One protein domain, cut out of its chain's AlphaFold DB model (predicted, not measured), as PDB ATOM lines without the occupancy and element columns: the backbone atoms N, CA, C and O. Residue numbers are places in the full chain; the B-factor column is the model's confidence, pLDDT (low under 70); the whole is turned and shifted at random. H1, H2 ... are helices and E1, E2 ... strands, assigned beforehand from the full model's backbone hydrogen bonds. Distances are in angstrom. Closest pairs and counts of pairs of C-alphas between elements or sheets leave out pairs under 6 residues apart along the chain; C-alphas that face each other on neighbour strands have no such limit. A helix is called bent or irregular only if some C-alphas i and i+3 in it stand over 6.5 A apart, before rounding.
ATOM      1  N   PHE A  63     -53.305 -35.745 -38.602       55.38
ATOM      2  CA  PHE A  63     -53.398 -36.444 -39.878       55.38
ATOM      3  C   PHE A  63     -54.860 -36.489 -40.319       55.38
ATOM      4  O   PHE A  63     -55.169 -35.871 -41.312       55.38
ATOM      5  N   GLU A  64     -55.817 -37.014 -39.554       56.41
ATOM      6  CA  GLU A  64     -57.211 -37.122 -40.037       56.41
ATOM      7  C   GLU A  64     -57.901 -35.786 -40.387       56.41
ATOM      8  O   GLU A  64     -58.846 -35.770 -41.172       56.41
ATOM      9  N   LYS A  65     -57.414 -34.649 -39.868       59.12
ATOM     10  CA  LYS A  65     -58.014 -33.324 -40.102       59.12
ATOM     11  C   LYS A  65     -57.404 -32.580 -41.294       59.12
ATOM     12  O   LYS A  65     -58.126 -31.904 -42.019       59.12
ATOM     13  N   PHE A  66     -56.097 -32.729 -41.519       56.66
ATOM     14  CA  PHE A  66     -55.391 -32.146 -42.670       56.66
ATOM     15  C   PHE A  66     -55.244 -33.138 -43.839       56.66
ATOM     16  O   PHE A  66     -55.052 -32.734 -44.981       56.66
ATOM     17  N   SER A  67     -55.403 -34.437 -43.578       55.25
ATOM     18  CA  SER A  67     -55.299 -35.547 -44.532       55.25
ATOM     19  C   SER A  67     -56.479 -35.732 -45.488       55.25
ATOM     20  O   SER A  67     -56.237 -36.376 -46.496       55.25
ATOM     21  N   PRO A  68     -57.710 -35.194 -45.341       57.94
ATOM     22  CA  PRO A  68     -58.743 -35.421 -46.362       57.94
ATOM     23  C   PRO A  68     -58.314 -34.908 -47.745       57.94
ATOM     24  O   PRO A  68     -58.508 -35.582 -48.759       57.94
ATOM     25  N   ALA A  69     -57.641 -33.752 -47.779       60.09
ATOM     26  CA  ALA A  69     -57.040 -33.194 -48.988       60.09
ATOM     27  C   ALA A  69     -55.877 -34.056 -49.514       60.09
ATOM     28  O   ALA A  69     -55.757 -34.251 -50.721       60.09
ATOM     29  N   PHE A  70     -55.057 -34.628 -48.623       57.75
ATOM     30  CA  PHE A  70     -53.962 -35.521 -49.017       57.75
ATOM     31  C   PHE A  70     -54.465 -36.898 -49.479       57.75
ATOM     32  O   PHE A  70     -54.061 -37.349 -50.542       57.75
ATOM     33  N   LYS A  71     -55.388 -37.546 -48.757       60.91
ATOM     34  CA  LYS A  71     -56.045 -38.814 -49.120       60.91
ATOM     35  C   LYS A  71     -56.732 -38.702 -50.479       60.91
ATOM     36  O   LYS A  71     -56.539 -39.571 -51.319       60.91
ATOM     37  N   SER A  72     -57.486 -37.630 -50.728       64.44
ATOM     38  CA  SER A  72     -58.184 -37.450 -52.011       64.44
ATOM     39  C   SER A  72     -57.253 -37.169 -53.198       64.44
ATOM     40  O   SER A  72     -57.595 -37.547 -54.315       64.44
ATOM     41  N   ASN A  73     -56.084 -36.549 -52.985       61.41
ATOM     42  CA  ASN A  73     -55.086 -36.338 -54.044       61.41
ATOM     43  C   ASN A  73     -54.192 -37.565 -54.277       61.41
ATOM     44  O   ASN A  73     -53.893 -37.898 -55.418       61.41
ATOM     45  N   LEU A  74     -53.791 -38.268 -53.214       61.09
ATOM     46  CA  LEU A  74     -52.911 -39.441 -53.289       61.09
ATOM     47  C   LEU A  74     -53.571 -40.648 -53.969       61.09
ATOM     48  O   LEU A  74     -52.871 -41.496 -54.510       61.09
ATOM     49  N   GLN A  75     -54.904 -40.731 -53.940       70.25
ATOM     50  CA  GLN A  75     -55.670 -41.794 -54.602       70.25
ATOM     51  C   GLN A  75     -55.903 -41.529 -56.100       70.25
ATOM     52  O   GLN A  75     -56.459 -42.382 -56.791       70.25
ATOM     53  N   GLN A  76     -55.517 -40.359 -56.624       69.94
ATOM     54  CA  GLN A  76     -55.708 -40.064 -58.041       69.94
ATOM     55  C   GLN A  76     -54.617 -40.729 -58.889       69.94
ATOM     56  O   GLN A  76     -53.433 -40.638 -58.553       69.94
ATOM     57  N   PRO A  77     -54.985 -41.373 -60.014       73.81
ATOM     58  CA  PRO A  77     -53.998 -41.871 -60.957       73.81
ATOM     59  C   PRO A  77     -53.171 -40.699 -61.488       73.81
ATOM     60  O   PRO A  77     -53.711 -39.665 -61.886       73.81
ATOM     61  N   TYR A  78     -51.852 -40.878 -61.486       68.38
ATOM     62  CA  TYR A  78     -50.899 -39.881 -61.955       68.38
ATOM     63  C   TYR A  78     -51.222 -39.458 -63.393       68.38
ATOM     64  O   TYR A  78     -51.192 -40.283 -64.308       68.38
ATOM     65  N   ARG A  79     -51.533 -38.174 -63.595       69.81
ATOM     66  CA  ARG A  79     -51.738 -37.588 -64.923       69.81
ATOM     67  C   ARG A  79     -50.437 -36.913 -65.364       69.81
ATOM     68  O   ARG A  79     -50.114 -35.873 -64.797       69.81
ATOM     69  N   PRO A  80     -49.696 -37.483 -66.330       66.31
ATOM     70  CA  PRO A  80     -48.445 -36.891 -66.785       66.31
ATOM     71  C   PRO A  80     -48.699 -35.531 -67.441       66.31
ATOM     72  O   PRO A  80     -49.681 -35.357 -68.172       66.31
ATOM     73  N   CYS A  81     -47.802 -34.576 -67.197       61.53
ATOM     74  CA  CYS A  81     -47.836 -33.277 -67.858       61.53
ATOM     75  C   CYS A  81     -47.753 -33.444 -69.394       61.53
ATOM     76  O   CYS A  81     -46.795 -34.038 -69.892       61.53
ATOM     77  N   PRO A  82     -48.707 -32.904 -70.181       60.16
ATOM     78  CA  PRO A  82     -48.757 -33.120 -71.632       60.16
ATOM     79  C   PRO A  82     -47.591 -32.473 -72.396       60.16
ATOM     80  O   PRO A  82     -47.368 -32.801 -73.556       60.16
ATOM     81  N   VAL A  83     -46.840 -31.567 -71.758       62.91
ATOM     82  CA  VAL A  83     -45.720 -30.833 -72.377       62.91
ATOM     83  C   VAL A  83     -44.441 -31.675 -72.436       62.91
ATOM     84  O   VAL A  83     -43.602 -31.472 -73.308       62.91
ATOM     85  N   ILE A  84     -44.281 -32.633 -71.522       62.97
ATOM     86  CA  ILE A  84     -43.063 -33.431 -71.376       62.97
ATOM     87  C   ILE A  84     -43.505 -34.889 -71.383       62.97
ATOM     88  O   ILE A  84     -43.825 -35.467 -70.348       62.97
ATOM     89  N   GLY A  85     -43.638 -35.438 -72.590       57.59
ATOM     90  CA  GLY A  85     -44.297 -36.720 -72.829       57.59
ATOM     91  C   GLY A  85     -43.807 -37.834 -71.905       57.59
ATOM     92  O   GLY A  85     -42.602 -38.021 -71.808       57.59
ATOM     93  N   SER A  86     -44.765 -38.512 -71.250       62.97
ATOM     94  CA  SER A  86     -44.776 -39.796 -70.500       62.97
ATOM     95  C   SER A  86     -43.550 -40.257 -69.688       62.97
ATOM     96  O   SER A  86     -43.613 -41.293 -69.023       62.97
ATOM     97  N   ASN A  87     -42.451 -39.511 -69.671       73.62
ATOM     98  CA  ASN A  87     -41.222 -39.830 -68.983       73.62
ATOM     99  C   ASN A  87     -41.177 -39.048 -67.674       73.62
ATOM    100  O   ASN A  87     -40.819 -37.868 -67.620       73.62
ATOM    101  N   ARG A  88     -41.506 -39.763 -66.599       71.25
ATOM    102  CA  ARG A  88     -41.520 -39.257 -65.224       71.25
ATOM    103  C   ARG A  88     -40.211 -38.567 -64.819       71.25
ATOM    104  O   ARG A  88     -40.241 -37.636 -64.015       71.25
ATOM    105  N   HIS A  89     -39.067 -38.993 -65.362       76.56
ATOM    106  CA  HIS A  89     -37.781 -38.367 -65.052       76.56
ATOM    107  C   HIS A  89     -37.681 -36.962 -65.642       76.56
ATOM    108  O   HIS A  89     -37.292 -36.038 -64.934       76.56
ATOM    109  N   ILE A  90     -38.077 -36.781 -66.902       79.00
ATOM    110  CA  ILE A  90     -38.000 -35.473 -67.562       79.00
ATOM    111  C   ILE A  90     -39.009 -34.510 -66.929       79.00
ATOM    112  O   ILE A  90     -38.670 -33.362 -66.653       79.00
ATOM    113  N   GLU A  91     -40.210 -34.986 -66.602       77.75
ATOM    114  CA  GLU A  91     -41.212 -34.189 -65.888       77.75
ATOM    115  C   GLU A  91     -40.697 -33.707 -64.527       77.75
ATOM    116  O   GLU A  91     -40.838 -32.533 -64.196       77.75
ATOM    117  N   THR A  92     -40.027 -34.582 -63.769       80.50
ATOM    118  CA  THR A  92     -39.443 -34.222 -62.467       80.50
ATOM    119  C   THR A  92     -38.331 -33.184 -62.616       80.50
ATOM    120  O   THR A  92     -38.248 -32.247 -61.823       80.50
ATOM    121  N   ILE A  93     -37.487 -33.328 -63.641       81.56
ATOM    122  CA  ILE A  93     -36.385 -32.402 -63.924       81.56
ATOM    123  C   ILE A  93     -36.934 -31.017 -64.287       81.56
ATOM    124  O   ILE A  93     -36.542 -30.024 -63.681       81.56
ATOM    125  N   PHE A  94     -37.891 -30.937 -65.212       76.69
ATOM    126  CA  PHE A  94     -38.540 -29.671 -65.558       76.69
ATOM    127  C   PHE A  94     -39.281 -29.077 -64.360       76.69
ATOM    128  O   PHE A  94     -39.074 -27.911 -64.041       76.69
ATOM    129  N   ALA A  95     -40.079 -29.860 -63.633       74.56
ATOM    130  CA  ALA A  95     -40.750 -29.373 -62.430       74.56
ATOM    131  C   ALA A  95     -39.750 -28.817 -61.402       74.56
ATOM    132  O   ALA A  95     -40.042 -27.822 -60.744       74.56
ATOM    133  N   ALA A  96     -38.549 -29.393 -61.293       77.88
ATOM    134  CA  ALA A  96     -37.500 -28.882 -60.419       77.88
ATOM    135  C   ALA A  96     -36.907 -27.540 -60.885       77.88
ATOM    136  O   ALA A  96     -36.541 -26.739 -60.025       77.88
ATOM    137  N   PHE A  97     -36.837 -27.291 -62.197       77.38
ATOM    138  CA  PHE A  97     -36.377 -26.020 -62.772       77.38
ATOM    139  C   PHE A  97     -37.450 -24.924 -62.770       77.38
ATOM    140  O   PHE A  97     -37.122 -23.753 -62.603       77.38
ATOM    141  N   PHE A  98     -38.722 -25.291 -62.947       71.94
ATOM    142  CA  PHE A  98     -39.839 -24.345 -63.059       71.94
ATOM    143  C   PHE A  98     -40.596 -24.121 -61.746       71.94
ATOM    144  O   PHE A  98     -41.399 -23.192 -61.661       71.94
ATOM    145  N   ARG A  99     -40.357 -24.930 -60.703       75.44
ATOM    146  CA  ARG A  99     -40.909 -24.641 -59.376       75.44
ATOM    147  C   ARG A  99     -40.288 -23.356 -58.834       75.44
ATOM    148  O   ARG A  99     -39.072 -23.243 -58.698       75.44
ATOM    149  N   SER A 100     -41.132 -22.403 -58.460       75.25
ATOM    150  CA  SER A 100     -40.712 -21.296 -57.611       75.25
ATOM    151  C   SER A 100     -40.326 -21.866 -56.247       75.25
ATOM    152  O   SER A 100     -41.170 -22.449 -55.564       75.25
ATOM    153  N   LEU A 101     -39.062 -21.722 -55.850       74.12
ATOM    154  CA  LEU A 101     -38.664 -21.971 -54.469       74.12
ATOM    155  C   LEU A 101     -39.179 -20.798 -53.632       74.12
ATOM    156  O   LEU A 101     -38.760 -19.666 -53.880       74.12
ATOM    157  N   PRO A 102     -40.105 -21.024 -52.688       72.56
ATOM    158  CA  PRO A 102     -40.538 -19.943 -51.827       72.56
ATOM    159  C   PRO A 102     -39.353 -19.547 -50.935       72.56
ATOM    160  O   PRO A 102     -38.755 -20.407 -50.284       72.56
ATOM    161  N   ASP A 103     -38.994 -18.260 -50.926       78.19
ATOM    162  CA  ASP A 103     -37.967 -17.714 -50.028       78.19
ATOM    163  C   ASP A 103     -38.540 -17.616 -48.608       78.19
ATOM    164  O   ASP A 103     -38.961 -16.561 -48.130       78.19
ATOM    165  N   VAL A 104     -38.661 -18.774 -47.961       80.00
ATOM    166  CA  VAL A 104     -39.138 -18.890 -46.587       80.00
ATOM    167  C   VAL A 104     -37.927 -18.929 -45.677       80.00
ATOM    168  O   VAL A 104     -37.184 -19.911 -45.624       80.00
ATOM    169  N   ARG A 105     -37.730 -17.855 -44.920       83.56
ATOM    170  CA  ARG A 105     -36.720 -17.824 -43.865       83.56
ATOM    171  C   ARG A 105     -37.286 -18.527 -42.639       83.56
ATOM    172  O   ARG A 105     -38.361 -18.164 -42.185       83.56
ATOM    173  N   PHE A 106     -36.574 -19.498 -42.079       84.50
ATOM    174  CA  PHE A 106     -36.968 -20.148 -40.826       84.50
ATOM    175  C   PHE A 106     -36.244 -19.525 -39.631       84.50
ATOM    176  O   PHE A 106     -35.095 -19.087 -39.741       84.50
ATOM    177  N   ARG A 107     -36.916 -19.492 -38.481       85.75
ATOM    178  CA  ARG A 107     -36.361 -19.086 -37.190       85.75
ATOM    179  C   ARG A 107     -36.574 -20.212 -36.185       85.75
ATOM    180  O   ARG A 107     -37.658 -20.781 -36.126       85.75
ATOM    181  N   ARG A 108     -35.528 -20.494 -35.406       88.94
ATOM    182  CA  ARG A 108     -35.525 -21.475 -34.319       88.94
ATOM    183  C   ARG A 108     -35.319 -20.773 -32.983       88.94
ATOM    184  O   ARG A 108     -34.405 -19.956 -32.865       88.94
ATOM    185  N   GLU A 109     -36.100 -21.132 -31.975       88.25
ATOM    186  CA  GLU A 109     -35.865 -20.759 -30.577       88.25
ATOM    187  C   GLU A 109     -35.759 -22.013 -29.713       88.25
ATOM    188  O   GLU A 109     -36.567 -22.928 -29.830       88.25
ATOM    189  N   CYS A 110     -34.735 -22.071 -28.862       88.69
ATOM    190  CA  CYS A 110     -34.520 -23.185 -27.946       88.69
ATOM    191  C   CYS A 110     -34.860 -22.742 -26.526       88.69
ATOM    192  O   CYS A 110     -34.212 -21.855 -25.971       88.69
ATOM    193  N   ILE A 111     -35.873 -23.374 -25.945       90.12
ATOM    194  CA  ILE A 111     -36.353 -23.111 -24.595       90.12
ATOM    195  C   ILE A 111     -35.807 -24.203 -23.678       90.12
ATOM    196  O   ILE A 111     -36.069 -25.389 -23.882       90.12
ATOM    197  N   ARG A 112     -35.055 -23.795 -22.652       90.00
ATOM    198  CA  ARG A 112     -34.584 -24.687 -21.587       90.00
ATOM    199  C   ARG A 112     -35.696 -24.848 -20.554       90.00
ATOM    200  O   ARG A 112     -36.192 -23.856 -20.014       90.00
ATOM    201  N   THR A 113     -36.112 -26.078 -20.295       88.56
ATOM    202  CA  THR A 113     -37.139 -26.390 -19.301       88.56
ATOM    203  C   THR A 113     -36.517 -26.543 -17.906       88.56
ATOM    204  O   THR A 113     -35.300 -26.633 -17.747       88.56
ATOM    205  N   LYS A 114     -37.346 -26.494 -16.854       90.06
ATOM    206  CA  LYS A 114     -36.880 -26.513 -15.448       90.06
ATOM    207  C   LYS A 114     -36.218 -27.831 -15.034       90.06
ATOM    208  O   LYS A 114     -35.492 -27.863 -14.049       90.06
ATOM    209  N   ASP A 115     -36.504 -28.893 -15.767       91.25
ATOM    210  CA  ASP A 115     -35.929 -30.233 -15.660       91.25
ATOM    211  C   ASP A 115     -34.630 -30.390 -16.472       91.25
ATOM    212  O   ASP A 115     -34.191 -31.509 -16.710       91.25
ATOM    213  N   ASP A 116     -34.022 -29.283 -16.913       86.31
ATOM    214  CA  ASP A 116     -32.848 -29.245 -17.796       86.31
ATOM    215  C   ASP A 116     -33.077 -29.846 -19.198       86.31
ATOM    216  O   ASP A 116     -32.150 -29.979 -20.002       86.31
ATOM    217  N   GLY A 117     -34.335 -30.141 -19.536       86.88
ATOM    218  CA  GLY A 117     -34.747 -30.456 -20.894       86.88
ATOM    219  C   GLY A 117     -34.586 -29.260 -21.839       86.88
ATOM    220  O   GLY A 117     -34.436 -28.102 -21.436       86.88
ATOM    221  N   ALA A 118     -34.605 -29.540 -23.139       86.44
ATOM    222  CA  ALA A 118     -34.545 -28.525 -24.178       86.44
ATOM    223  C   ALA A 118     -35.659 -28.766 -25.198       86.44
ATOM    224  O   ALA A 118     -35.810 -29.872 -25.715       86.44
ATOM    225  N   VAL A 119     -36.420 -27.717 -25.499       87.31
ATOM    226  CA  VAL A 119     -37.469 -27.720 -26.520       87.31
ATOM    227  C   VAL A 119     -37.072 -26.725 -27.598       87.31
ATOM    228  O   VAL A 119     -36.946 -25.536 -27.325       87.31
ATOM    229  N   ALA A 120     -36.874 -27.204 -28.822       87.31
ATOM    230  CA  ALA A 120     -36.682 -26.339 -29.979       87.31
ATOM    231  C   ALA A 120     -38.031 -26.073 -30.656       87.31
ATOM    232  O   ALA A 120     -38.793 -27.000 -30.926       87.31
ATOM    233  N   LEU A 121     -38.312 -24.805 -30.926       88.81
ATOM    234  CA  LEU A 121     -39.478 -24.327 -31.654       88.81
ATOM    235  C   LEU A 121     -39.012 -23.723 -32.976       88.81
ATOM    236  O   LEU A 121     -38.137 -22.860 -32.971       88.81
ATOM    237  N   ASP A 122     -39.612 -24.158 -34.081       88.31
ATOM    238  CA  ASP A 122     -39.292 -23.708 -35.437       88.31
ATOM    239  C   ASP A 122     -40.513 -23.031 -36.074       88.31
ATOM    240  O   ASP A 122     -41.616 -23.578 -36.036       88.31
ATOM    241  N   TRP A 123     -40.331 -21.851 -36.672       87.38
ATOM    242  CA  TRP A 123     -41.388 -21.125 -37.392       87.38
ATOM    243  C   TRP A 123     -40.838 -20.280 -38.549       87.38
ATOM    244  O   TRP A 123     -39.626 -20.152 -38.733       87.38
ATOM    245  N   VAL A 124     -41.731 -19.698 -39.355       84.69
ATOM    246  CA  VAL A 124     -41.371 -18.807 -40.470       84.69
ATOM    247  C   VAL A 124     -41.022 -17.411 -39.943       84.69
ATOM    248  O   VAL A 124     -41.818 -16.754 -39.277       84.69
ATOM    249  N   ALA A 125     -39.814 -16.941 -40.234       75.69
ATOM    250  CA  ALA A 125     -39.311 -15.637 -39.835       75.69
ATOM    251  C   ALA A 125     -40.040 -14.506 -40.581       75.69
ATOM    252  O   ALA A 125     -40.099 -14.510 -41.809       75.69
ATOM    253  N   GLY A 126     -40.530 -13.506 -39.841       74.06
ATOM    254  CA  GLY A 126     -41.254 -12.353 -40.389       74.06
ATOM    255  C   GLY A 126     -42.772 -12.459 -40.252       74.06
ATOM    256  O   GLY A 126     -43.446 -11.429 -40.277       74.06
ATOM    257  N   ASP A 127     -43.296 -13.664 -40.027       70.19
ATOM    258  CA  ASP A 127     -44.718 -13.889 -39.750       70.19
ATOM    259  C   ASP A 127     -45.104 -13.311 -38.372       70.19
ATOM    260  O   ASP A 127     -46.139 -12.674 -38.198       70.19
ATOM    261  N   ASP A 128     -44.178 -13.375 -37.411       68.00
ATOM    262  CA  ASP A 128     -44.306 -12.851 -36.046       68.00
ATOM    263  C   ASP A 128     -44.581 -11.339 -35.962       68.00
ATOM    264  O   ASP A 128     -45.130 -10.868 -34.967       68.00
ATOM    265  N   ARG A 129     -44.227 -10.567 -36.997       66.06
ATOM    266  CA  ARG A 129     -44.439  -9.107 -37.038       66.06
ATOM    267  C   ARG A 129     -45.732  -8.690 -37.729       66.06
ATOM    268  O   ARG A 129     -46.108  -7.525 -37.625       66.06
ATOM    269  N   ASN A 130     -46.366  -9.607 -38.454       69.25
ATOM    270  CA  ASN A 130     -47.528  -9.320 -39.294       69.25
ATOM    271  C   ASN A 130     -48.819  -9.963 -38.761       69.25
ATOM    272  O   ASN A 130     -49.907  -9.720 -39.279       69.25
TER     273      ASN A 130
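Overview. This is residues 63 to 130 of the 147 residues of the protein "Alcohol O-acetyltransferase" of Opuntia streptacantha (UniProt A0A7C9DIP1). A slender hairpin of two strands, E1 and E2, forms one end of an open, strung-out shape; a link leads from it to H2, and a long link then bends round to H1, which is apart from H2 and both strands. The printed part has 68 residues with H1, H2, E1 and E2 in that order, mixed in class, the sheet E1 - E2 antiparallel. It is extended, with a radius of gyration of the C-alphas of 19.7 A, and only just elongated, spanning 58 by 29 by 26 A.

Arrangement. Look first at hairpin E1, residues 106 to 112, and E2, residues 118 to 124, antiparallel at 159 degrees; N 107 and O 123 are within hydrogen-bond range at 2.8 A. In H2, residues 88 to 98, every O i to N i+4 pair is within range; in H1, residues 63 to 74, 5 of 8 are.

Along the chain. Find C-alpha 106 at (-36.968, -20.148, -40.826); E1 runs 19.9 A, and E2 20.2 A to C-alpha 124 at (-41.371, -18.807, -40.470). H2 spans 15.2 A, H1 13.8 A; H1 is only just irregular, C-alphas 65 and 68 being 6.6 A apart.

Size, cuts and confidence. The farthest C-alphas, Gly 85 and Lys 114, are 58.8 A apart. The printed part has no cut; H1 to H2 is a long link. Look for pLDDT under 70 at residues 63 to 74, 76, 78 to 86 and 128 to 130.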